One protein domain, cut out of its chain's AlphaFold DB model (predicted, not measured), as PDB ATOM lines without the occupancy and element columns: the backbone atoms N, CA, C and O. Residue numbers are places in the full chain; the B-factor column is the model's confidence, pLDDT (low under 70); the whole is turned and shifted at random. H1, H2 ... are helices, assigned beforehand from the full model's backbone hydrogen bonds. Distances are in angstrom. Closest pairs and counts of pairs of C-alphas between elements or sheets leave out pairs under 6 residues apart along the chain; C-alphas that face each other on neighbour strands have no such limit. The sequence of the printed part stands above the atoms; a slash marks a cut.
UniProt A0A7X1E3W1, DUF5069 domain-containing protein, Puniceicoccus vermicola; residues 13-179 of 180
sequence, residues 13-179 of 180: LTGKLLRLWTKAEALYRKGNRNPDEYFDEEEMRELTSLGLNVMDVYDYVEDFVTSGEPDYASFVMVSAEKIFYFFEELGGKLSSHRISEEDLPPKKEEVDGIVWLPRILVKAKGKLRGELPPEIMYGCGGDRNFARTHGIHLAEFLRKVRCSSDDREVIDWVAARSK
ATOM      1  N   LEU A  13      24.188  43.179  42.401       96.69
ATOM      2  CA  LEU A  13      24.911  42.416  41.372       96.69
ATOM      3  C   LEU A  13      23.993  41.867  40.272       96.69
ATOM      4  O   LEU A  13      24.263  42.059  39.089       96.69
ATOM      5  N   THR A  14      22.889  41.223  40.641       97.44
ATOM      6  CA  THR A  14      21.960  40.634  39.663       97.44
ATOM      7  C   THR A  14      21.298  41.693  38.783       97.44
ATOM      8  O   THR A  14      21.091  41.458  37.600       97.44
ATOM      9  N   GLY A  15      21.025  42.886  39.319       97.81
ATOM     10  CA  GLY A  15      20.523  44.016  38.538       97.81
ATOM     11  C   GLY A  15      21.552  44.530  37.528       97.81
ATOM     12  O   GLY A  15      21.198  44.796  36.381       97.81
ATOM     13  N   LYS A  16      22.831  44.618  37.923       97.00
ATOM     14  CA  LYS A  16      23.936  44.991  37.018       97.00
ATOM     15  C   LYS A  16      24.069  43.981  35.872       97.00
ATOM     16  O   LYS A  16      24.040  44.369  34.707       97.00
ATOM     17  N   LEU A  17      24.111  42.687  36.202       98.38
ATOM     18  CA  LEU A  17      24.187  41.603  35.216       98.38
ATOM     19  C   LEU A  17      22.980  41.591  34.267       98.38
ATOM     20  O   LEU A  17      23.165  41.391  33.069       98.38
ATOM     21  N   LEU A  18      21.768  41.870  34.762       98.62
ATOM     22  CA  LEU A  18      20.570  41.955  33.923       98.62
ATOM     23  C   LEU A  18      20.678  43.065  32.878       98.62
ATOM     24  O   LEU A  18      20.311  42.850  31.723       98.62
ATOM     25  N   ARG A  19      21.167  44.253  33.263       98.38
ATOM     26  CA  ARG A  19      21.339  45.367  32.316       98.38
ATOM     27  C   ARG A  19      22.322  45.001  31.206       98.38
ATOM     28  O   ARG A  19      21.988  45.171  30.035       98.38
ATOM     29  N   LEU A  20      23.491  44.474  31.581       98.50
ATOM     30  CA  LEU A  20      24.548  44.079  30.643       98.50
ATOM     31  C   LEU A  20      24.053  42.985  29.687       98.50
ATOM     32  O   LEU A  20      24.192  43.123  28.473       98.50
ATOM     33  N   TRP A  21      23.391  41.957  30.228       98.75
ATOM     34  CA  TRP A  21      22.751  40.900  29.444       98.75
ATOM     35  C   TRP A  21      21.728  41.459  28.454       98.75
ATOM     36  O   TRP A  21      21.797  41.177  27.264       98.75
ATOM     37  N   THR A  22      20.787  42.277  28.932       98.75
ATOM     38  CA  THR A  22      19.678  42.793  28.113       98.75
ATOM     39  C   THR A  22      20.193  43.645  26.955       98.75
ATOM     40  O   THR A  22      19.686  43.545  25.835       98.75
ATOM     41  N   LYS A  23      21.218  44.471  27.202       98.69
ATOM     42  CA  LYS A  23      21.878  45.261  26.157       98.69
ATOM     43  C   LYS A  23      22.534  44.356  25.118       98.69
ATOM     44  O   LYS A  23      22.260  44.509  23.926       98.69
ATOM     45  N   ALA A  24      23.356  43.411  25.567       98.69
ATOM     46  CA  ALA A  24      24.050  42.476  24.694       98.69
ATOM     47  C   ALA A  24      23.063  41.651  23.853       98.69
ATOM     48  O   ALA A  24      23.212  41.561  22.636       98.69
ATOM     49  N   GLU A  25      21.998  41.127  24.464       98.81
ATOM     50  CA  GLU A  25      20.950  40.379  23.765       98.81
ATOM     51  C   GLU A  25      20.276  41.233  22.686       98.81
ATOM     52  O   GLU A  25      20.109  40.787  21.547       98.81
ATOM     53  N   ALA A  26      19.927  42.482  23.004       98.69
ATOM     54  CA  ALA A  26      19.318  43.392  22.043       98.69
ATOM     55  C   ALA A  26      20.244  43.693  20.851       98.69
ATOM     56  O   ALA A  26      19.771  43.758  19.714       98.69
ATOM     57  N   LEU A  27      21.548  43.869  21.085       98.75
ATOM     58  CA  LEU A  27      22.541  44.092  20.029       98.75
ATOM     59  C   LEU A  27      22.733  42.847  19.157       98.75
ATOM     60  O   LEU A  27      22.682  42.950  17.926       98.75
ATOM     61  N   TYR A  28      22.852  41.667  19.769       98.62
ATOM     62  CA  TYR A  28      23.003  40.410  19.037       98.62
ATOM     63  C   TYR A  28      21.772  40.124  18.173       98.62
ATOM     64  O   TYR A  28      21.889  39.812  16.982       98.62
ATOM     65  N   ARG A  29      20.562  40.320  18.711       98.44
ATOM     66  CA  ARG A  29      19.308  40.166  17.950       98.44
ATOM     67  C   ARG A  29      19.175  41.162  16.793       98.44
ATOM     68  O   ARG A  29      18.532  40.837  15.802       98.44
ATOM     69  N   LYS A  30      19.809  42.337  16.878       98.44
ATOM     70  CA  LYS A  30      19.885  43.326  15.783       98.44
ATOM     71  C   LYS A  30      20.943  43.002  14.722       98.44
ATOM     72  O   LYS A  30      21.063  43.745  13.753       98.44
ATOM     73  N   GLY A  31      21.690  41.912  14.884       98.38
ATOM     74  CA  GLY A  31      22.701  41.478  13.922       98.38
ATOM     75  C   GLY A  31      24.115  41.979  14.213       98.38
ATOM     76  O   GLY A  31      25.004  41.702  13.414       98.38
ATOM     77  N   ASN A  32      24.361  42.666  15.338       98.38
ATOM     78  CA  ASN A  32      25.731  43.029  15.700       98.38
ATOM     79  C   ASN A  32      26.507  41.767  16.121       98.38
ATOM     80  O   ASN A  32      26.072  41.036  17.011       98.38
ATOM     81  N   ARG A  33      27.630  41.488  15.458       97.81
ATOM     82  CA  ARG A  33      28.533  40.352  15.729       97.81
ATOM     83  C   ARG A  33      29.947  40.805  16.094       97.81
ATOM     84  O   ARG A  33      30.853  39.985  16.100       97.81
ATOM     85  N   ASN A  34      30.138  42.099  16.347       97.81
ATOM     86  CA  ASN A  34      31.398  42.665  16.802       97.81
ATOM     87  C   ASN A  34      31.350  42.853  18.330       97.81
ATOM     88  O   ASN A  34      30.685  43.789  18.782       97.81
ATOM     89  N   PRO A  35      32.014  42.002  19.138       96.44
ATOM     90  CA  PRO A  35      31.980  42.110  20.598       96.44
ATOM     91  C   PRO A  35      32.507  43.454  21.122       96.44
ATOM     92  O   PRO A  35      32.012  43.946  22.134       96.44
ATOM     93  N   ASP A  36      33.438  44.093  20.406       96.31
ATOM     94  CA  ASP A  36      34.046  45.371  20.809       96.31
ATOM     95  C   ASP A  36      33.048  46.546  20.813       96.31
ATOM     96  O   ASP A  36      33.327  47.604  21.370       96.31
ATOM     97  N   GLU A  37      31.864  46.371  20.219       97.31
ATOM     98  CA  GLU A  37      30.804  47.385  20.154       97.31
ATOM     99  C   GLU A  37      29.697  47.185  21.204       97.31
ATOM    100  O   GLU A  37      28.709  47.925  21.215       97.31
ATOM    101  N   TYR A  38      29.808  46.171  22.071       98.00
ATOM    102  CA  TYR A  38      28.721  45.805  22.987       98.00
ATOM    103  C   TYR A  38      28.642  46.697  24.218       98.00
ATOM    104  O   TYR A  38      27.539  46.978  24.702       98.00
ATOM    105  N   PHE A  39      29.796  47.143  24.708       98.31
ATOM    106  CA  PHE A  39      29.909  47.879  25.956       98.31
ATOM    107  C   PHE A  39      30.707  49.163  25.762       98.31
ATOM    108  O   PHE A  39      31.743  49.165  25.099       98.31
ATOM    109  N   ASP A  40      30.215  50.259  26.332       98.00
ATOM    110  CA  ASP A  40      30.945  51.524  26.349       98.00
ATOM    111  C   ASP A  40      32.039  51.533  27.429       98.00
ATOM    112  O   ASP A  40      32.219  50.578  28.185       98.00
ATOM    113  N   GLU A  41      32.803  52.621  27.517       97.75
ATOM    114  CA  GLU A  41      33.898  52.727  28.486       97.75
ATOM    115  C   GLU A  41      33.449  52.600  29.950       97.75
ATOM    116  O   GLU A  41      34.223  52.136  30.791       97.75
ATOM    117  N   GLU A  42      32.237  53.041  30.292       96.94
ATOM    118  CA  GLU A  42      31.719  52.962  31.658       96.94
ATOM    119  C   GLU A  42      31.320  51.529  32.003       96.94
ATOM    120  O   GLU A  42      31.734  51.006  33.040       96.94
ATOM    121  N   GLU A  43      30.605  50.862  31.105       97.69
ATOM    122  CA  GLU A  43      30.231  49.455  31.250       97.69
ATOM    123  C   GLU A  43      31.460  48.536  31.235       97.69
ATOM    124  O   GLU A  43      31.523  47.574  31.998       97.69
ATOM    125  N   MET A  44      32.485  48.859  30.443       97.88
ATOM    126  CA  MET A  44      33.760  48.138  30.457       97.88
ATOM    127  C   MET A  44      34.500  48.291  31.787       97.88
ATOM    128  O   MET A  44      35.086  47.322  32.286       97.88
ATOM    129  N   ARG A  45      34.452  49.479  32.406       95.88
ATOM    130  CA  ARG A  45      34.945  49.673  33.778       95.88
ATOM    131  C   ARG A  45      34.114  48.872  34.784       95.88
ATOM    132  O   ARG A  45      34.704  48.261  35.674       95.88
ATOM    133  N   GLU A  46      32.788  48.814  34.627       95.31
ATOM    134  CA  GLU A  46      31.900  48.002  35.476       95.31
ATOM    135  C   GLU A  46      32.243  46.505  35.372       95.31
ATOM    136  O   GLU A  46      32.493  45.872  36.399       95.31
ATOM    137  N   LEU A  47      32.365  45.956  34.159       97.06
ATOM    138  CA  LEU A  47      32.786  44.569  33.916       97.06
ATOM    139  C   LEU A  47      34.142  44.268  34.561       97.06
ATOM    140  O   LEU A  47      34.265  43.323  35.343       97.06
ATOM    141  N   THR A  48      35.140  45.116  34.303       95.69
ATOM    142  CA  THR A  48      36.499  44.934  34.834       95.69
ATOM    143  C   THR A  48      36.515  44.974  36.362       95.69
ATOM    144  O   THR A  48      37.218  44.184  36.991       95.69
ATOM    145  N   SER A  49      35.704  45.842  36.979       95.38
ATOM    146  CA  SER A  49      35.579  45.930  38.442       95.38
ATOM    147  C   SER A  49      35.006  44.665  39.089       95.38
ATOM    148  O   SER A  49      35.208  44.448  40.281       95.38
ATOM    149  N   LEU A  50      34.315  43.830  38.306       96.81
ATOM    150  CA  LEU A  50      33.769  42.531  38.705       96.81
ATOM    151  C   LEU A  50      34.681  41.357  38.299       96.81
ATOM    152  O   LEU A  50      34.326  40.202  38.522       96.81
ATOM    153  N   GLY A  51      35.833  41.624  37.678       96.62
ATOM    154  CA  GLY A  51      36.706  40.587  37.124       96.62
ATOM    155  C   GLY A  51      36.152  39.928  35.854       96.62
ATOM    156  O   GLY A  51      36.598  38.841  35.486       96.62
ATOM    157  N   LEU A  52      35.180  40.563  35.193       97.69
ATOM    158  CA  LEU A  52      34.591  40.116  33.933       97.69
ATOM    159  C   LEU A  52      35.210  40.843  32.731       97.69
ATOM    160  O   LEU A  52      35.770  41.932  32.854       97.69
ATOM    161  N   ASN A  53      35.071  40.244  31.553       96.81
ATOM    162  CA  ASN A  53      35.382  40.840  30.259       96.81
ATOM    163  C   ASN A  53      34.163  40.781  29.316       96.81
ATOM    164  O   ASN A  53      33.110  40.258  29.680       96.81
ATOM    165  N   VAL A  54      34.307  41.313  28.098       97.94
ATOM    166  CA  VAL A  54      33.245  41.318  27.074       97.94
ATOM    167  C   VAL A  54      32.704  39.910  26.809       97.94
ATOM    168  O   VAL A  54      31.491  39.700  26.824       97.94
ATOM    169  N   MET A  55      33.602  38.944  26.609       97.88
ATOM    170  CA  MET A  55      33.265  37.568  26.228       97.88
ATOM    171  C   MET A  55      32.537  36.813  27.339       97.88
ATOM    172  O   MET A  55      31.676  35.983  27.059       97.88
ATOM    173  N   ASP A  56      32.778  37.164  28.608       98.12
ATOM    174  CA  ASP A  56      32.021  36.608  29.731       98.12
ATOM    175  C   ASP A  56      30.509  36.845  29.609       98.12
ATOM    176  O   ASP A  56      29.754  36.057  30.177       98.12
ATOM    177  N   VAL A  57      30.082  37.887  28.880       98.56
ATOM    178  CA  VAL A  57      28.673  38.192  28.590       98.56
ATOM    179  C   VAL A  57      28.302  37.826  27.153       98.56
ATOM    180  O   VAL A  57      27.293  37.152  26.944       98.56
ATOM    181  N   TYR A  58      29.106  38.256  26.171       98.50
ATOM    182  CA  TYR A  58      28.819  38.088  24.743       98.50
ATOM    183  C   TYR A  58      28.581  36.620  24.374       98.50
ATOM    184  O   TYR A  58      27.551  36.325  23.774       98.50
ATOM    185  N   ASP A  59      29.453  35.696  24.798       97.81
ATOM    186  CA  ASP A  59      29.348  34.277  24.418       97.81
ATOM    187  C   ASP A  59      28.064  33.631  24.936       97.81
ATOM    188  O   ASP A  59      27.408  32.859  24.239       97.81
ATOM    189  N   TYR A  60      27.673  33.954  26.172       98.44
ATOM    190  CA  TYR A  60      26.449  33.413  26.761       98.44
ATOM    191  C   TYR A  60      25.209  33.945  26.043       98.44
ATOM    192  O   TYR A  60      24.253  33.202  25.826       98.44
ATOM    193  N   VAL A  61      25.223  35.223  25.666       98.69
ATOM    194  CA  VAL A  61      24.140  35.855  24.910       98.69
ATOM    195  C   VAL A  61      24.047  35.290  23.497       98.69
ATOM    196  O   VAL A  61      22.944  34.997  23.036       98.69
ATOM    197  N   GLU A  62      25.176  35.128  22.811       98.50
ATOM    198  CA  GLU A  62      25.242  34.508  21.489       98.50
ATOM    199  C   GLU A  62      24.615  33.111  21.513       98.50
ATOM    200  O   GLU A  62      23.697  32.825  20.734       98.50
ATOM    201  N   ASP A  63      25.066  32.268  22.441       98.25
ATOM    202  CA  ASP A  63      24.584  30.899  22.578       98.25
ATOM    203  C   ASP A  63      23.105  30.863  22.983       98.25
ATOM    204  O   ASP A  63      22.334  30.076  22.424       98.25
ATOM    205  N   PHE A  64      22.659  31.761  23.866       98.62
ATOM    206  CA  PHE A  64      21.249  31.883  24.230       98.62
ATOM    207  C   PHE A  64      20.371  32.285  23.043       98.62
ATOM    208  O   PHE A  64      19.340  31.660  22.790       98.62
ATOM    209  N   VAL A  65      20.755  33.315  22.288       98.44
ATOM    210  CA  VAL A  65      19.964  33.780  21.140       98.44
ATOM    211  C   VAL A  65      19.933  32.727  20.031       98.44
ATOM    212  O   VAL A  65      18.904  32.578  19.369       98.44
ATOM    213  N   THR A  66      21.030  31.994  19.840       97.25
ATOM    214  CA  THR A  66      21.183  31.012  18.757       97.25
ATOM    215  C   THR A  66      20.577  29.652  19.095       97.25
ATOM    216  O   THR A  66      19.995  29.007  18.225       97.25
ATOM    217  N   SER A  67      20.707  29.200  20.344       95.56
ATOM    218  CA  SER A  67      20.377  27.828  20.758       95.56
ATOM    219  C   SER A  67      19.412  27.727  21.942       95.56
ATOM    220  O   SER A  67      18.967  26.629  22.270       95.56
ATOM    221  N   GLY A  68      19.043  28.850  22.561       96.81
ATOM    222  CA  GLY A  68      18.158  28.894  23.730       96.81
ATOM    223  C   GLY A  68      18.839  28.529  25.052       96.81
ATOM    224  O   GLY A  68      18.173  28.499  26.083       96.81
ATOM    225  N   GLU A  69      20.146  28.259  25.045       96.19
ATOM    226  CA  GLU A  69      20.915  27.861  26.223       96.19
ATOM    227  C   GLU A  69      22.366  28.366  26.156       96.19
ATOM    228  O   GLU A  69      22.931  28.400  25.066       96.19
ATOM    229  N   PRO A  70      23.014  28.674  27.295       96.88
ATOM    230  CA  PRO A  70      22.444  28.735  28.646       96.88
ATOM    231  C   PRO A  70      21.522  29.955  28.831       96.88
ATOM    232  O   PRO A  70      21.686  30.972  28.168       96.88
ATOM    233  N   ASP A  71      20.539  29.858  29.729       97.75
ATOM    234  CA  ASP A  71      19.622  30.967  30.015       97.75
ATOM    235  C   ASP A  71      20.246  32.039  30.931       97.75
ATOM    236  O   ASP A  71      21.329  31.865  31.503       97.75
ATOM    237  N   TYR A  72      19.540  33.161  31.098       98.44
ATOM    238  CA  TYR A  72      19.987  34.262  31.955       98.44
ATOM    239  C   TYR A  72      20.252  33.817  33.406       98.44
ATOM    240  O   TYR A  72      21.227  34.247  34.021       98.44
ATOM    241  N   ALA A  73      19.420  32.934  33.964       98.44
ATOM    242  CA  ALA A  73      19.605  32.452  35.331       98.44
ATOM    243  C   ALA A  73      20.909  31.648  35.474       98.44
ATOM    244  O   ALA A  73      21.678  31.863  36.416       98.44
ATOM    245  N   SER A  74      21.202  30.779  34.506       98.44
ATOM    246  CA  SER A  74      22.452  30.021  34.429       98.44
ATOM    247  C   SER A  74      23.662  30.943  34.281       98.44
ATOM    248  O   SER A  74      24.656  30.767  34.991       98.44
ATOM    249  N   PHE A  75      23.563  31.959  33.416       98.69
ATOM    250  CA  PHE A  75      24.579  33.003  33.257       98.69
ATOM    251  C   PHE A  75      24.870  33.728  34.577       98.69
ATOM    252  O   PHE A  75      26.038  33.883  34.938       98.69
ATOM    253  N   VAL A  76      23.835  34.137  35.318       98.75
ATOM    254  CA  VAL A  76      23.991  34.818  36.613       98.75
ATOM    255  C   VAL A  76      24.713  33.926  37.610       98.75
ATOM    256  O   VAL A  76      25.655  34.382  38.254       98.75
ATOM    257  N   MET A  77      24.316  32.656  37.725       98.75
ATOM    258  CA  MET A  77      24.952  31.726  38.662       98.75
ATOM    259  C   MET A  77      26.422  31.470  38.309       98.75
ATOM    260  O   MET A  77      27.277  31.505  39.189       98.75
ATOM    261  N   VAL A  78      26.742  31.261  37.027       98.75
ATOM    262  CA  VAL A  78      28.133  31.079  36.575       98.75
ATOM    263  C   VAL A  78      28.961  32.347  36.793       98.75
ATOM    264  O   VAL A  78      30.093  32.274  37.275       98.75
ATOM    265  N   SER A  79      28.404  33.510  36.461       98.62
ATOM    266  CA  SER A  79      29.075  34.797  36.648       98.62
ATOM    267  C   SER A  79      29.338  35.069  38.122       98.62
ATOM    268  O   SER A  79      30.443  35.470  38.469       98.62
ATOM    269  N   ALA A  80      28.376  34.781  39.001       98.31
ATOM    270  CA  ALA A  80      28.547  34.929  40.442       98.31
ATOM    271  C   ALA A  80      29.727  34.098  40.967       98.31
ATOM    272  O   ALA A  80      30.542  34.627  41.717       98.31
ATOM    273  N   GLU A  81      29.893  32.846  40.522       98.31
ATOM    274  CA  GLU A  81      31.052  32.031  40.917       98.31
ATOM    275  C   GLU A  81      32.387  32.663  40.533       98.31
ATOM    276  O   GLU A  81      33.304  32.722  41.354       98.31
ATOM    277  N   LYS A  82      32.487  33.175  39.304       98.25
ATOM    278  CA  LYS A  82      33.688  33.868  38.832       98.25
ATOM    279  C   LYS A  82      33.946  35.157  39.618       98.25
ATOM    280  O   LYS A  82      35.076  35.391  40.032       98.25
ATOM    281  N   ILE A  83      32.915  35.971  39.839       98.25
ATOM    282  CA  ILE A  83      33.018  37.253  40.553       98.25
ATOM    283  C   ILE A  83      33.445  37.027  42.005       98.25
ATOM    284  O   ILE A  83      34.343  37.703  42.499       98.25
ATOM    285  N   PHE A  84      32.845  36.055  42.691       97.81
ATOM    286  CA  PHE A  84      33.234  35.735  44.064       97.81
ATOM    287  C   PHE A  84      34.666  35.211  44.124       97.81
ATOM    288  O   PHE A  84      35.437  35.677  44.954       97.81
ATOM    289  N   TYR A  85      35.068  34.338  43.197       97.81
ATOM    290  CA  TYR A  85      36.456  33.877  43.107       97.81
ATOM    291  C   TYR A  85      37.445  35.031  42.859       97.81
ATOM    292  O   TYR A  85      38.513  35.082  43.469       97.81
ATOM    293  N   PHE A  86      37.083  35.995  42.009       97.56
ATOM    294  CA  PHE A  86      37.899  37.178  41.735       97.56
ATOM    295  C   PHE A  86      38.201  37.997  42.998       97.56
ATOM    296  O   PHE A  86      39.332  38.450  43.178       97.56
ATOM    297  N   PHE A  87      37.230  38.161  43.897       96.25
ATOM    298  CA  PHE A  87      37.450  38.891  45.148       96.25
ATOM    299  C   PHE A  87      38.081  38.034  46.245       96.25
ATOM    300  O   PHE A  87      39.015  38.491  46.901       96.25
ATOM    301  N   GLU A  88      37.580  36.817  46.446       95.44
ATOM    302  CA  GLU A  88      37.938  35.965  47.583       95.44
ATOM    303  C   GLU A  88      39.316  35.316  47.407       95.44
ATOM    304  O   GLU A  88      40.100  35.295  48.350       95.44
ATOM    305  N   GLU A  89      39.641  34.851  46.196       95.50
ATOM    306  CA  GLU A  89      40.859  34.069  45.934       95.50
ATOM    307  C   GLU A  89      41.934  34.875  45.193       95.50
ATOM    308  O   GLU A  89      43.130  34.671  45.399       95.50
ATOM    309  N   LEU A  90      41.530  35.809  44.322       95.50
ATOM    310  CA  LEU A  90      42.465  36.607  43.516       95.50
ATOM    311  C   LEU A  90      42.727  38.013  44.071       95.50
ATOM    312  O   LEU A  90      43.510  38.768  43.489       95.50
ATOM    313  N   GLY A  91      42.068  38.400  45.166       94.88
ATOM    314  CA  GLY A  91      42.248  39.714  45.789       94.88
ATOM    315  C   GLY A  91      41.913  40.888  44.860       94.88
ATOM    316  O   GLY A  91      42.549  41.938  44.942       94.88
ATOM    317  N   GLY A  92      40.963  40.704  43.939       94.62
ATOM    318  CA  GLY A  92      40.553  41.729  42.979       94.62
ATOM    319  C   GLY A  92      41.543  41.960  41.833       94.62
ATOM    320  O   GLY A  92      41.486  43.001  41.175       94.62
ATOM    321  N   LYS A  93      42.461  41.021  41.567       93.50
ATOM    322  CA  LYS A  93      43.422  41.119  40.459       93.50
ATOM    323  C   LYS A  93      43.443  39.846  39.617       93.50
ATOM    324  O   LYS A  93      43.886  38.800  40.071       93.50
ATOM    325  N   LEU A  94      43.017  39.950  38.357       90.50
ATOM    326  CA  LEU A  94      43.044  38.821  37.426       90.50
ATOM    327  C   LEU A  94      44.473  38.355  37.123       90.50
ATOM    328  O   LEU A  94      45.431  39.136  37.158       90.50
ATOM    329  N   SER A  95      44.584  37.079  36.759       91.88
ATOM    330  CA  SER A  95      45.821  36.497  36.249       91.88
ATOM    331  C   SER A  95      46.274  37.208  34.967       91.88
ATOM    332  O   SER A  95      45.460  37.567  34.108       91.88
ATOM    333  N   SER A  96      47.588  37.399  34.816       91.19
ATOM    334  CA  SER A  96      48.194  37.846  33.554       91.19
ATOM    335  C   SER A  96      48.409  36.699  32.567       91.19
ATOM    336  O   SER A  96      48.775  36.942  31.421       91.19
ATOM    337  N   HIS A  97      48.218  35.455  33.008       95.00
ATOM    338  CA  HIS A  97      48.320  34.275  32.163       95.00
ATOM    339  C   HIS A  97      47.075  34.145  31.277       95.00
ATOM    340  O   HIS A  97      45.964  34.503  31.678       95.00
ATOM    341  N   ARG A  98      47.248  33.625  30.065       95.62
ATOM    342  CA  ARG A  98      46.151  33.204  29.192       95.62
ATOM    343  C   ARG A  98      46.460  31.800  28.712       95.62
ATOM    344  O   ARG A  98      47.595  31.542  28.321       95.62
ATOM    345  N   ILE A  99      45.471  30.918  28.787       96.38
ATOM    346  CA  ILE A  99      45.567  29.616  28.128       96.38
ATOM    347  C   ILE A  99      45.267  29.788  26.637       96.38
ATOM    348  O   ILE A  99      44.717  30.805  26.218       96.38
ATOM    349  N   SER A 100      45.596  28.777  25.856       95.38
ATOM    350  CA  SER A 100      45.282  28.649  24.439       95.38
ATOM    351  C   SER A 100      44.470  27.378  24.184       95.38
ATOM    352  O   SER A 100      44.287  26.541  25.071       95.38
ATOM    353  N   GLU A 101      43.985  27.204  22.956       93.31
ATOM    354  CA  GLU A 101      43.294  25.973  22.552       93.31
ATOM    355  C   GLU A 101      44.215  24.741  22.629       93.31
ATOM    356  O   GLU A 101      43.736  23.640  22.894       93.31
ATOM    357  N   GLU A 102      45.527  24.923  22.455       94.50
ATOM    358  CA  GLU A 102      46.533  23.855  22.539       94.50
ATOM    359  C   GLU A 102      46.746  23.359  23.976       94.50
ATOM    360  O   GLU A 102      47.092  22.197  24.183       94.50
ATOM    361  N   ASP A 103      46.474  24.211  24.969       94.88
ATOM    362  CA  ASP A 103      46.530  23.847  26.388       94.88
ATOM    363  C   ASP A 103      45.303  23.035  26.832       94.88
ATOM    364  O   ASP A 103      45.275  22.489  27.941       94.88
ATOM    365  N   LEU A 104      44.255  22.967  26.001       97.25
ATOM    366  CA  LEU A 104      43.052  22.216  26.325       97.25
ATOM    367  C   LEU A 104      43.195  20.734  25.941       97.25
ATOM    368  O   LEU A 104      43.420  20.422  24.770       97.25
ATOM    369  N   PRO A 105      42.898  19.810  26.875       98.00
ATOM    370  CA  PRO A 105      42.722  18.394  26.569       98.00
ATOM    371  C   PRO A 105      41.831  18.169  25.333       98.00
ATOM    372  O   PRO A 105      40.805  18.862  25.179       98.00
ATOM    373  N   PRO A 106      42.160  17.219  24.434       97.56
ATOM    374  CA  PRO A 106      41.331  16.903  23.285       97.56
ATOM    375  C   PRO A 106      39.892  16.559  23.672       97.56
ATOM    376  O   PRO A 106      39.607  15.976  24.714       97.56
ATOM    377  N   LYS A 107      38.956  16.852  22.768       97.00
ATOM    378  CA  LYS A 107      37.507  16.667  22.985       97.00
ATOM    379  C   LYS A 107      37.086  15.235  23.358       97.00
ATOM    380  O   LYS A 107      36.008  15.054  23.911       97.00
ATOM    381  N   LYS A 108      37.895  14.233  23.004       96.81
ATOM    382  CA  LYS A 108      37.651  12.807  23.281       96.81
ATOM    383  C   LYS A 108      38.498  12.262  24.431       96.81
ATOM    384  O   LYS A 108      38.395  11.078  24.718       96.81
ATOM    385  N   GLU A 109      39.354  13.086  25.031       97.62
ATOM    386  CA  GLU A 109      40.121  12.657  26.192       97.62
ATOM    387  C   GLU A 109      39.174  12.386  27.363       97.62
ATOM    388  O   GLU A 109      38.156  13.068  27.545       97.62
ATOM    389  N   GLU A 110      39.508  11.358  28.130       97.62
ATOM    390  CA  GLU A 110      38.731  10.883  29.260       97.62
ATOM    391  C   GLU A 110      39.635  10.614  30.456       97.62
ATOM    392  O   GLU A 110      40.812  10.285  30.316       97.62
ATOM    393  N   VAL A 111      39.051  10.726  31.643       97.88
ATOM    394  CA  VAL A 111      39.646  10.256  32.892       97.88
ATOM    395  C   VAL A 111      38.601   9.418  33.609       97.88
ATOM    396  O   VAL A 111      37.433   9.799  33.661       97.88
ATOM    397  N   ASP A 112      38.994   8.236  34.077       95.94
ATOM    398  CA  ASP A 112      38.096   7.224  34.653       95.94
ATOM    399  C   ASP A 112      36.865   6.906  33.782       95.94
ATOM    400  O   ASP A 112      35.762   6.689  34.285       95.94
ATOM    401  N   GLY A 113      37.053   6.896  32.457       96.00
ATOM    402  CA  GLY A 113      35.988   6.644  31.479       96.00
ATOM    403  C   GLY A 113      35.006   7.806  31.291       96.00
ATOM    404  O   GLY A 113      33.958   7.631  30.670       96.00
ATOM    405  N   ILE A 114      35.305   8.988  31.837       97.38
ATOM    406  CA  ILE A 114      34.466  10.181  31.711       97.38
ATOM    407  C   ILE A 114      35.069  11.103  30.653       97.38
ATOM    408  O   ILE A 114      35.981  11.891  30.919       97.38
ATOM    409  N   VAL A 115      34.541  11.000  29.434       97.94
ATOM    410  CA  VAL A 115      34.898  11.872  28.307       97.94
ATOM    411  C   VAL A 115      34.582  13.330  28.645       97.94
ATOM    412  O   VAL A 115      33.611  13.618  29.343       97.94
ATOM    413  N   TRP A 116      35.382  14.260  28.118       98.31
ATOM    414  CA  TRP A 116      35.233  15.717  28.272       98.31
ATOM    415  C   TRP A 116      35.607  16.271  29.652       98.31
ATOM    416  O   TRP A 116      35.941  17.453  29.747       98.31
ATOM    417  N   LEU A 117      35.629  15.443  30.701       98.44
ATOM    418  CA  LEU A 117      35.975  15.873  32.057       98.44
ATOM    419  C   LEU A 117      37.366  16.529  32.153       98.44
ATOM    420  O   LEU A 117      37.438  17.630  32.708       98.44
ATOM    421  N   PRO A 118      38.447  15.972  31.568       98.50
ATOM    422  CA  PRO A 118      39.749  16.643  31.591       98.50
ATOM    423  C   PRO A 118      39.680  18.044  30.969       98.50
ATOM    424  O   PRO A 118      40.209  19.014  31.510       98.50
ATOM    425  N   ARG A 119      38.945  18.178  29.858       98.62
ATOM    426  CA  ARG A 119      38.823  19.430  29.110       98.62
ATOM    427  C   ARG A 119      38.038  20.495  29.871       98.62
ATOM    428  O   ARG A 119      38.516  21.620  30.013       98.62
ATOM    429  N   ILE A 120      36.839  20.170  30.358       98.69
ATOM    430  CA  ILE A 120      36.009  21.139  31.094       98.69
ATOM    431  C   ILE A 120      36.666  21.562  32.413       98.69
ATOM    432  O   ILE A 120      36.470  22.697  32.839       98.69
ATOM    433  N   LEU A 121      37.499  20.712  33.024       98.56
ATOM    434  CA  LEU A 121      38.251  21.046  34.234       98.56
ATOM    435  C   LEU A 121      39.278  22.163  33.991       98.56
ATOM    436  O   LEU A 121      39.316  23.136  34.748       98.56
ATOM    437  N   VAL A 122      40.047  22.084  32.899       98.44
ATOM    438  CA  VAL A 122      40.975  23.159  32.499       98.44
ATOM    439  C   VAL A 122      40.207  24.447  32.190       98.44
ATOM    440  O   VAL A 122      40.570  25.519  32.679       98.44
ATOM    441  N   LYS A 123      39.082  24.348  31.471       98.69
ATOM    442  CA  LYS A 123      38.228  25.507  31.164       98.69
ATOM    443  C   LYS A 123      37.623  26.146  32.416       98.69
ATOM    444  O   LYS A 123      37.554  27.367  32.499       98.69
ATOM    445  N   ALA A 124      37.199  25.345  33.392       98.75
ATOM    446  CA  ALA A 124      36.646  25.819  34.657       98.75
ATOM    447  C   ALA A 124      37.680  26.626  35.453       98.75
ATOM    448  O   ALA A 124      37.397  27.748  35.878       98.75
ATOM    449  N   LYS A 125      38.906  26.105  35.583       98.31
ATOM    450  CA  LYS A 125      40.022  26.832  36.209       98.31
ATOM    451  C   LYS A 125      40.335  28.126  35.464       98.31
ATOM    452  O   LYS A 125      40.454  29.177  36.093       98.31
ATOM    453  N   GLY A 126      40.403  28.067  34.133       98.00
ATOM    454  CA  GLY A 126      40.629  29.245  33.301       98.00
ATOM    455  C   GLY A 126      39.526  30.297  33.463       98.00
ATOM    456  O   GLY A 126      39.825  31.483  33.581       98.00
ATOM    457  N   LYS A 127      38.252  29.886  33.546       98.44
ATOM    458  CA  LYS A 127      37.110  30.791  33.773       98.44
ATOM    459  C   LYS A 127      37.246  31.522  35.105       98.44
ATOM    460  O   LYS A 127      37.140  32.746  35.118       98.44
ATOM    461  N   LEU A 128      37.506  30.786  36.190       98.12
ATOM    462  CA  LEU A 128      37.673  31.338  37.539       98.12
ATOM    463  C   LEU A 128      38.834  32.340  37.601       98.12
ATOM    464  O   LEU A 128      38.697  33.416  38.170       98.12
ATOM    465  N   ARG A 129      39.960  32.021  36.955       97.12
ATOM    466  CA  ARG A 129      41.173  32.855  36.970       97.12
ATOM    467  C   ARG A 129      41.156  34.024  35.977       97.12
ATOM    468  O   ARG A 129      42.034  34.886  36.037       97.12
ATOM    469  N   GLY A 130      40.176  34.053  35.071       96.81
ATOM    470  CA  GLY A 130      40.116  34.999  33.952       96.81
ATOM    471  C   GLY A 130      41.195  34.760  32.892       96.81
ATOM    472  O   GLY A 130      41.680  35.709  32.283       96.81
ATOM    473  N   GLU A 131      41.582  33.501  32.693       97.69
ATOM    474  CA  GLU A 131      42.667  33.082  31.795       97.69
ATOM    475  C   GLU A 131      42.162  32.580  30.438       97.69
ATOM    476  O   GLU A 131      42.978  32.305  29.561       97.69
ATOM    477  N   LEU A 132      40.843  32.449  30.252       97.50
ATOM    478  CA  LEU A 132      40.282  32.034  28.967       97.50
ATOM    479  C   LEU A 132      40.503  33.121  27.901       97.50
ATOM    480  O   LEU A 132      40.193  34.290  28.165       97.50
ATOM    481  N   PRO A 133      41.022  32.759  26.719       95.75
ATOM    482  CA  PRO A 133      41.102  33.667  25.587       95.75
ATOM    483  C   PRO A 133      39.720  33.813  24.913       95.75
ATOM    484  O   PRO A 133      38.826  33.003  25.181       95.75
ATOM    485  N   PRO A 134      39.512  34.836  24.062       94.94
ATOM    486  CA  PRO A 134      38.205  35.132  23.466       94.94
ATOM    487  C   PRO A 134      37.567  33.982  22.676       94.94
ATOM    488  O   PRO A 134      36.353  33.916  22.559       94.94
ATOM    489  N   GLU A 135      38.370  33.068  22.140       94.62
ATOM    490  CA  GLU A 135      37.918  31.913  21.364       94.62
ATOM    491  C   GLU A 135      37.483  30.707  22.218       94.62
ATOM    492  O   GLU A 135      36.939  29.736  21.684       94.62
ATOM    493  N   ILE A 136      37.698  30.743  23.541       96.44
ATOM    494  CA  ILE A 136      37.340  29.656  24.462       96.44
ATOM    495  C   ILE A 136      36.327  30.150  25.493       96.44
ATOM    496  O   ILE A 136      36.670  30.801  26.474       96.44
ATOM    497  N   MET A 137      35.085  29.686  25.369       96.62
ATOM    498  CA  MET A 137      34.059  29.910  26.389       96.62
ATOM    499  C   MET A 137      33.939  28.718  27.351       96.62
ATOM    500  O   MET A 137      33.918  27.558  26.928       96.62
ATOM    501  N   TYR A 138      33.769  28.980  28.649       98.56
ATOM    502  CA  TYR A 138      33.224  27.994  29.591       98.56
ATOM    503  C   TYR A 138      31.699  28.002  29.514       98.56
ATOM    504  O   TYR A 138      31.081  29.055  29.667       98.56
ATOM    505  N   GLY A 139      31.101  26.830  29.326       97.94
ATOM    506  CA  GLY A 139      29.667  26.663  29.117       97.94
ATOM    507  C   GLY A 139      29.260  26.531  27.653       97.94
ATOM    508  O   GLY A 139      28.081  26.708  27.381       97.94
ATOM    509  N   CYS A 140      30.182  26.207  26.734       97.56
ATOM    510  CA  CYS A 140      29.859  25.918  25.327       97.56
ATOM    511  C   CYS A 140      28.976  24.667  25.180       97.56
ATOM    512  O   CYS A 140      28.814  23.901  26.131       97.56
ATOM    513  N   GLY A 141      28.481  24.380  23.970       97.56
ATOM    514  CA  GLY A 141      27.646  23.195  23.710       97.56
ATOM    515  C   GLY A 141      28.249  21.865  24.199       97.56
ATOM    516  O   GLY A 141      27.525  21.017  24.717       97.56
ATOM    517  N   GLY A 142      29.576  21.699  24.124       97.81
ATOM    518  CA  GLY A 142      30.269  20.528  24.679       97.81
ATOM    519  C   GLY A 142      30.217  20.462  26.210       97.81
ATOM    520  O   GLY A 142      29.891  19.414  26.767       97.81
ATOM    521  N   ASP A 143      30.444  21.590  26.890       98.56
ATOM    522  CA  ASP A 143      30.345  21.674  28.354       98.56
ATOM    523  C   ASP A 143      28.904  21.453  28.822       98.56
ATOM    524  O   ASP A 143      28.682  20.740  29.796       98.56
ATOM    525  N   ARG A 144      27.917  22.015  28.110       98.12
ATOM    526  CA  ARG A 144      26.489  21.801  28.394       98.12
ATOM    527  C   ARG A 144      26.088  20.346  28.194       98.12
ATOM    528  O   ARG A 144      25.342  19.801  29.003       98.12
ATOM    529  N   ASN A 145      26.591  19.693  27.146       97.81
ATOM    530  CA  ASN A 145      26.353  18.272  26.922       97.81
ATOM    531  C   ASN A 145      26.944  17.408  28.044       97.81
ATOM    532  O   ASN A 145      26.254  16.525  28.556       97.81
ATOM    533  N   PHE A 146      28.179  17.694  28.467       98.19
ATOM    534  CA  PHE A 146      28.799  17.050  29.625       98.19
ATOM    535  C   PHE A 146      27.957  17.263  30.894       98.19
ATOM    536  O   PHE A 146      27.543  16.304  31.540       98.19
ATOM    537  N   ALA A 147      27.626  18.516  31.201       97.56
ATOM    538  CA  ALA A 147      26.848  18.903  32.373       97.56
ATOM    539  C   ALA A 147      25.494  18.170  32.430       97.56
ATOM    540  O   ALA A 147      25.146  17.578  33.450       97.56
ATOM    541  N   ARG A 148      24.774  18.111  31.303       96.62
ATOM    542  CA  ARG A 148      23.503  17.384  31.177       96.62
ATOM    543  C   ARG A 148      23.662  15.880  31.370       96.62
ATOM    544  O   ARG A 148      22.864  15.285  32.085       96.62
ATOM    545  N   THR A 149      24.686  15.284  30.757       96.31
ATOM    546  CA  THR A 149      24.974  13.842  30.865       96.31
ATOM    547  C   THR A 149      25.161  13.408  32.316       96.31
ATOM    548  O   THR A 149      24.720  12.329  32.694       96.31
ATOM    549  N   HIS A 150      25.769  14.264  33.139       96.31
ATOM    550  CA  HIS A 150      26.083  13.951  34.534       96.31
ATOM    551  C   HIS A 150      25.137  14.606  35.554       96.31
ATOM    552  O   HIS A 150      25.389  14.520  36.757       96.31
ATOM    553  N   GLY A 151      24.069  15.278  35.102       96.06
ATOM    554  CA  GLY A 151      23.110  15.951  35.984       96.06
ATOM    555  C   GLY A 151      23.730  17.069  36.830       96.06
ATOM    556  O   GLY A 151      23.393  17.214  38.001       96.06
ATOM    557  N   ILE A 152      24.667  17.830  36.261       97.50
ATOM    558  CA  ILE A 152      25.447  18.864  36.950       97.50
ATOM    559  C   ILE A 152      25.069  20.234  36.396       97.50
ATOM    560  O   ILE A 152      25.029  20.423  35.184       97.50
ATOM    561  N   HIS A 153      24.845  21.223  37.260       98.38
ATOM    562  CA  HIS A 153      24.730  22.607  36.799       98.38
ATOM    563  C   HIS A 153      26.129  23.210  36.570       98.38
ATOM    564  O   HIS A 153      27.024  23.014  37.386       98.38
ATOM    565  N   LEU A 154      26.347  24.002  35.513       98.62
ATOM    566  CA  LEU A 154      27.678  24.573  35.220       98.62
ATOM    567  C   LEU A 154      28.241  25.413  36.384       98.62
ATOM    568  O   LEU A 154      29.409  25.291  36.738       98.62
ATOM    569  N   ALA A 155      27.403  26.208  37.051       98.75
ATOM    570  CA  ALA A 155      27.826  26.935  38.252       98.75
ATOM    571  C   ALA A 155      28.186  26.001  39.424       98.75
ATOM    572  O   ALA A 155      29.119  26.285  40.168       98.75
ATOM    573  N   GLU A 156      27.501  24.862  39.567       98.62
ATOM    574  CA  GLU A 156      27.842  23.858  40.581       98.62
ATOM    575  C   GLU A 156      29.205  23.224  40.276       98.62
ATOM    576  O   GLU A 156      30.027  23.070  41.176       98.62
ATOM    577  N   PHE A 157      29.479  22.918  39.003       98.75
ATOM    578  CA  PHE A 157      30.786  22.417  38.584       98.75
ATOM    579  C   PHE A 157      31.894  23.439  38.877       98.75
ATOM    580  O   PHE A 157      32.903  23.077  39.477       98.75
ATOM    581  N   LEU A 158      31.701  24.722  38.538       98.56
ATOM    582  CA  LEU A 158      32.656  25.782  38.899       98.56
ATOM    583  C   LEU A 158      32.871  25.872  40.408       98.56
ATOM    584  O   LEU A 158      34.022  25.918  40.845       98.56
ATOM    585  N   ARG A 159      31.787  25.853  41.198       98.62
ATOM    586  CA  ARG A 159      31.848  25.849  42.666       98.62
ATOM    587  C   ARG A 159      32.648  24.652  43.181       98.62
ATOM    588  O   ARG A 159      33.476  24.811  44.072       98.62
ATOM    589  N   LYS A 160      32.441  23.464  42.612       98.56
ATOM    590  CA  LYS A 160      33.198  22.267  42.984       98.56
ATOM    591  C   LYS A 160      34.684  22.422  42.660       98.56
ATOM    592  O   LYS A 160      35.503  22.127  43.520       98.56
ATOM    593  N   VAL A 161      35.028  22.938  41.479       98.56
ATOM    594  CA  VAL A 161      36.427  23.172  41.081       98.56
ATOM    595  C   VAL A 161      37.122  24.169  42.007       98.56
ATOM    596  O   VAL A 161      38.235  23.898  42.442       98.56
ATOM    597  N   ARG A 162      36.486  25.297  42.352       97.19
ATOM    598  CA  ARG A 162      37.098  26.286  43.264       97.19
ATOM    599  C   ARG A 162      37.249  25.790  44.704       97.19
ATOM    600  O   ARG A 162      38.128  26.269  45.401       97.19
ATOM    601  N   CYS A 163      36.373  24.894  45.163       97.38
ATOM    602  CA  CYS A 163      36.376  24.404  46.545       97.38
ATOM    603  C   CYS A 163      37.201  23.126  46.741       97.38
ATOM    604  O   CYS A 163      37.276  22.638  47.865       97.38
ATOM    605  N   SER A 164      37.777  22.572  45.675       97.69
ATOM    606  CA  SER A 164      38.600  21.368  45.741       97.69
ATOM    607  C   SER A 164      40.085  21.703  45.780       97.69
ATOM    608  O   SER A 164      40.543  22.619  45.099       97.69
ATOM    609  N   SER A 165      40.848  20.950  46.577       93.25
ATOM    610  CA  SER A 165      42.300  21.142  46.694       93.25
ATOM    611  C   SER A 165      43.071  20.625  45.482       93.25
ATOM    612  O   SER A 165      44.166  21.109  45.197       93.25
ATOM    613  N   ASP A 166      42.510  19.647  44.771       96.19
ATOM    614  CA  ASP A 166      43.086  19.066  43.568       96.19
ATOM    615  C   ASP A 166      42.009  18.549  42.599       96.19
ATOM    616  O   ASP A 166      40.808  18.539  42.883       96.19
ATOM    617  N   ASP A 167      42.463  18.119  41.423       98.06
ATOM    618  CA  ASP A 167      41.597  17.617  40.357       98.06
ATOM    619  C   ASP A 167      40.976  16.261  40.675       98.06
ATOM    620  O   ASP A 167      39.878  15.965  40.198       98.06
ATOM    621  N   ARG A 168      41.643  15.443  41.494       97.88
ATOM    622  CA  ARG A 168      41.182  14.100  41.847       97.88
ATOM    623  C   ARG A 168      39.860  14.182  42.599       97.88
ATOM    624  O   ARG A 168      38.935  13.455  42.249       97.88
ATOM    625  N   GLU A 169      39.712  15.139  43.515       98.25
ATOM    626  CA  GLU A 169      38.444  15.368  44.218       98.25
ATOM    627  C   GLU A 169      37.270  15.723  43.294       98.25
ATOM    628  O   GLU A 169      36.121  15.355  43.568       98.25
ATOM    629  N   VAL A 170      37.526  16.480  42.223       98.44
ATOM    630  CA  VAL A 170      36.496  16.826  41.235       98.44
ATOM    631  C   VAL A 170      36.155  15.593  40.407       98.44
ATOM    632  O   VAL A 170      34.976  15.309  40.196       98.44
ATOM    633  N   ILE A 171      37.169  14.831  39.990       98.31
ATOM    634  CA  ILE A 171      36.983  13.614  39.198       98.31
ATOM    635  C   ILE A 171      36.184  12.568  39.980       98.31
ATOM    636  O   ILE A 171      35.197  12.051  39.459       98.31
ATOM    637  N   ASP A 172      36.536  12.317  41.242       97.69
ATOM    638  CA  ASP A 172      35.809  11.391  42.116       97.69
ATOM    639  C   ASP A 172      34.348  11.805  42.304       97.69
ATOM    640  O   ASP A 172      33.442  10.967  42.263       97.69
ATOM    641  N   TRP A 173      34.097  13.105  42.456       97.94
ATOM    642  CA  TRP A 173      32.748  13.637  42.610       97.94
ATOM    643  C   TRP A 173      31.888  13.457  41.353       97.94
ATOM    644  O   TRP A 173      30.724  13.069  41.472       97.94
ATOM    645  N   VAL A 174      32.441  13.664  40.152       97.56
ATOM    646  CA  VAL A 174      31.716  13.371  38.901       97.56
ATOM    647  C   VAL A 174      31.512  11.863  38.740       97.56
ATOM    648  O   VAL A 174      30.408  11.421  38.424       97.56
ATOM    649  N   ALA A 175      32.541  11.054  39.004       95.44
ATOM    650  CA  ALA A 175      32.469   9.598  38.888       95.44
ATOM    651  C   ALA A 175      31.415   8.976  39.815       95.44
ATOM    652  O   ALA A 175      30.767   7.998  39.441       95.44
ATOM    653  N   ALA A 176      31.211   9.544  41.006       94.19
ATOM    654  CA  ALA A 176      30.164   9.117  41.930       94.19
ATOM    655  C   ALA A 176      28.746   9.384  41.389       94.19
ATOM    656  O   ALA A 176      27.839   8.591  41.639       94.19
ATOM    657  N   ARG A 177      28.556  10.457  40.611       87.81
ATOM    658  CA  ARG A 177      27.258  10.813  40.007       87.81
ATOM    659  C   ARG A 177      26.897   9.927  38.830       87.81
ATOM    660  O   ARG A 177      25.756   9.511  38.724       87.81
ATOM    661  N   SER A 178      27.875   9.569  38.003       73.19
ATOM    662  CA  SER A 178      27.673   8.689  36.839       73.19
ATOM    663  C   SER A 178      27.295   7.245  37.197       73.19
ATOM    664  O   SER A 178      26.952   6.469  36.311       73.19
ATOM    665  N   LYS A 179      27.421   6.859  38.473       64.19
ATOM    666  CA  LYS A 179      27.075   5.526  38.992       64.19
ATOM    667  C   LYS A 179      25.692   5.470  39.654       64.19
ATOM    668  O   LYS A 179      25.293   4.385  40.074       64.19
TER     669      LYS A 179
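What this domain is: This is residues 13 to 179 of the 180 residues of the protein "DUF5069 domain-containing protein" of Puniceicoccus vermicola (UniProt A0A7X1E3W1). Two helices side by side, H4 and H7, form the middle of this domain, with H5 crossing H7 and reaching H4 with its last residues. H1 and H3, crossed on each other, and the short H2 make one end of the length; H6 and H8 lie toward the other, and a long loop, residues 89 to 116, swings round the outside. The printed part has 167 residues, with eight named helices, H1 to H8 in chain order, and no named strand: the class is all helix. It is compact, with a radius of gyration of the C-alphas of 15.7 A and spans of 45 by 35 by 30 A.

How they stand to each other: Start at H4, residues 72 to 88. It touches H7, residues 154 to 163, at Val 78 and Ala 155, whose C-alphas are closest at 4.5 A; they run the same way at a shallow tilt of 16 degrees. H5, residues 117 to 129, touches H7 about perpendicular, at 75 degrees, with C-alphas 124 and 158 closest at 5.8 A. Residues 127 to 129 of H5 touch residues 81 to 86 of H4, where C-alphas 128 and 82 are closest at 4.9 A. H7 is the hub, touching four helices. H6, residues 141 to 149, only just touches it, with 3 pairs of C-alphas within 8 A, closest at Ala 147 and Leu 154, 6.4 A. H8, residues 167 to 177, touches H7 only at the corner, and only just, with 3 such pairs, closest at Val 170 and Val 161, 6.3 A. Now look at H1, residues 13 to 29: its residues 14 to 21 touch residues 72 to 76 of H4, with C-alphas 14 and 76 closest at 6.9 A. H3, residues 54 to 67, touches H1 at a steep tilt of 58 degrees, with C-alphas 61 and 25 closest at 5.7 A. H2, residues 41 to 49, is close to H1 but not clearly touching, with C-alphas 43 and 20 at 7.8 A. H1 and H7 are apart. Every O i to N i+4 pair is within hydrogen-bond range in H1, H2, H4, H5, H6 and H7; H3 has 9 of 10 and H8 6 of 7.

Where its parts are: Find C-alpha 13 at (24.911, 42.416, 41.372); from there H1 runs 24.2 A to C-alpha 29. H4 begins at C-alpha 72, (19.987, 34.262, 31.955), and runs 23.9 A; H3 is 19.7 A long and H5 18.4 A. H8 ends at C-alpha 177, (27.258, 10.813, 40.007).

The domain as a whole: The C-alphas farthest apart, of Glu 41 and Lys 179, are 48.8 A apart. The printed part has no cut. The links H1 to H2, H4 to H5 and H5 to H6 are long; in the second, residues 110 to 111 pair antiparallel with residues 114 to 115. The mean pLDDT of the printed part is 96.9, and residue 179 is under 70.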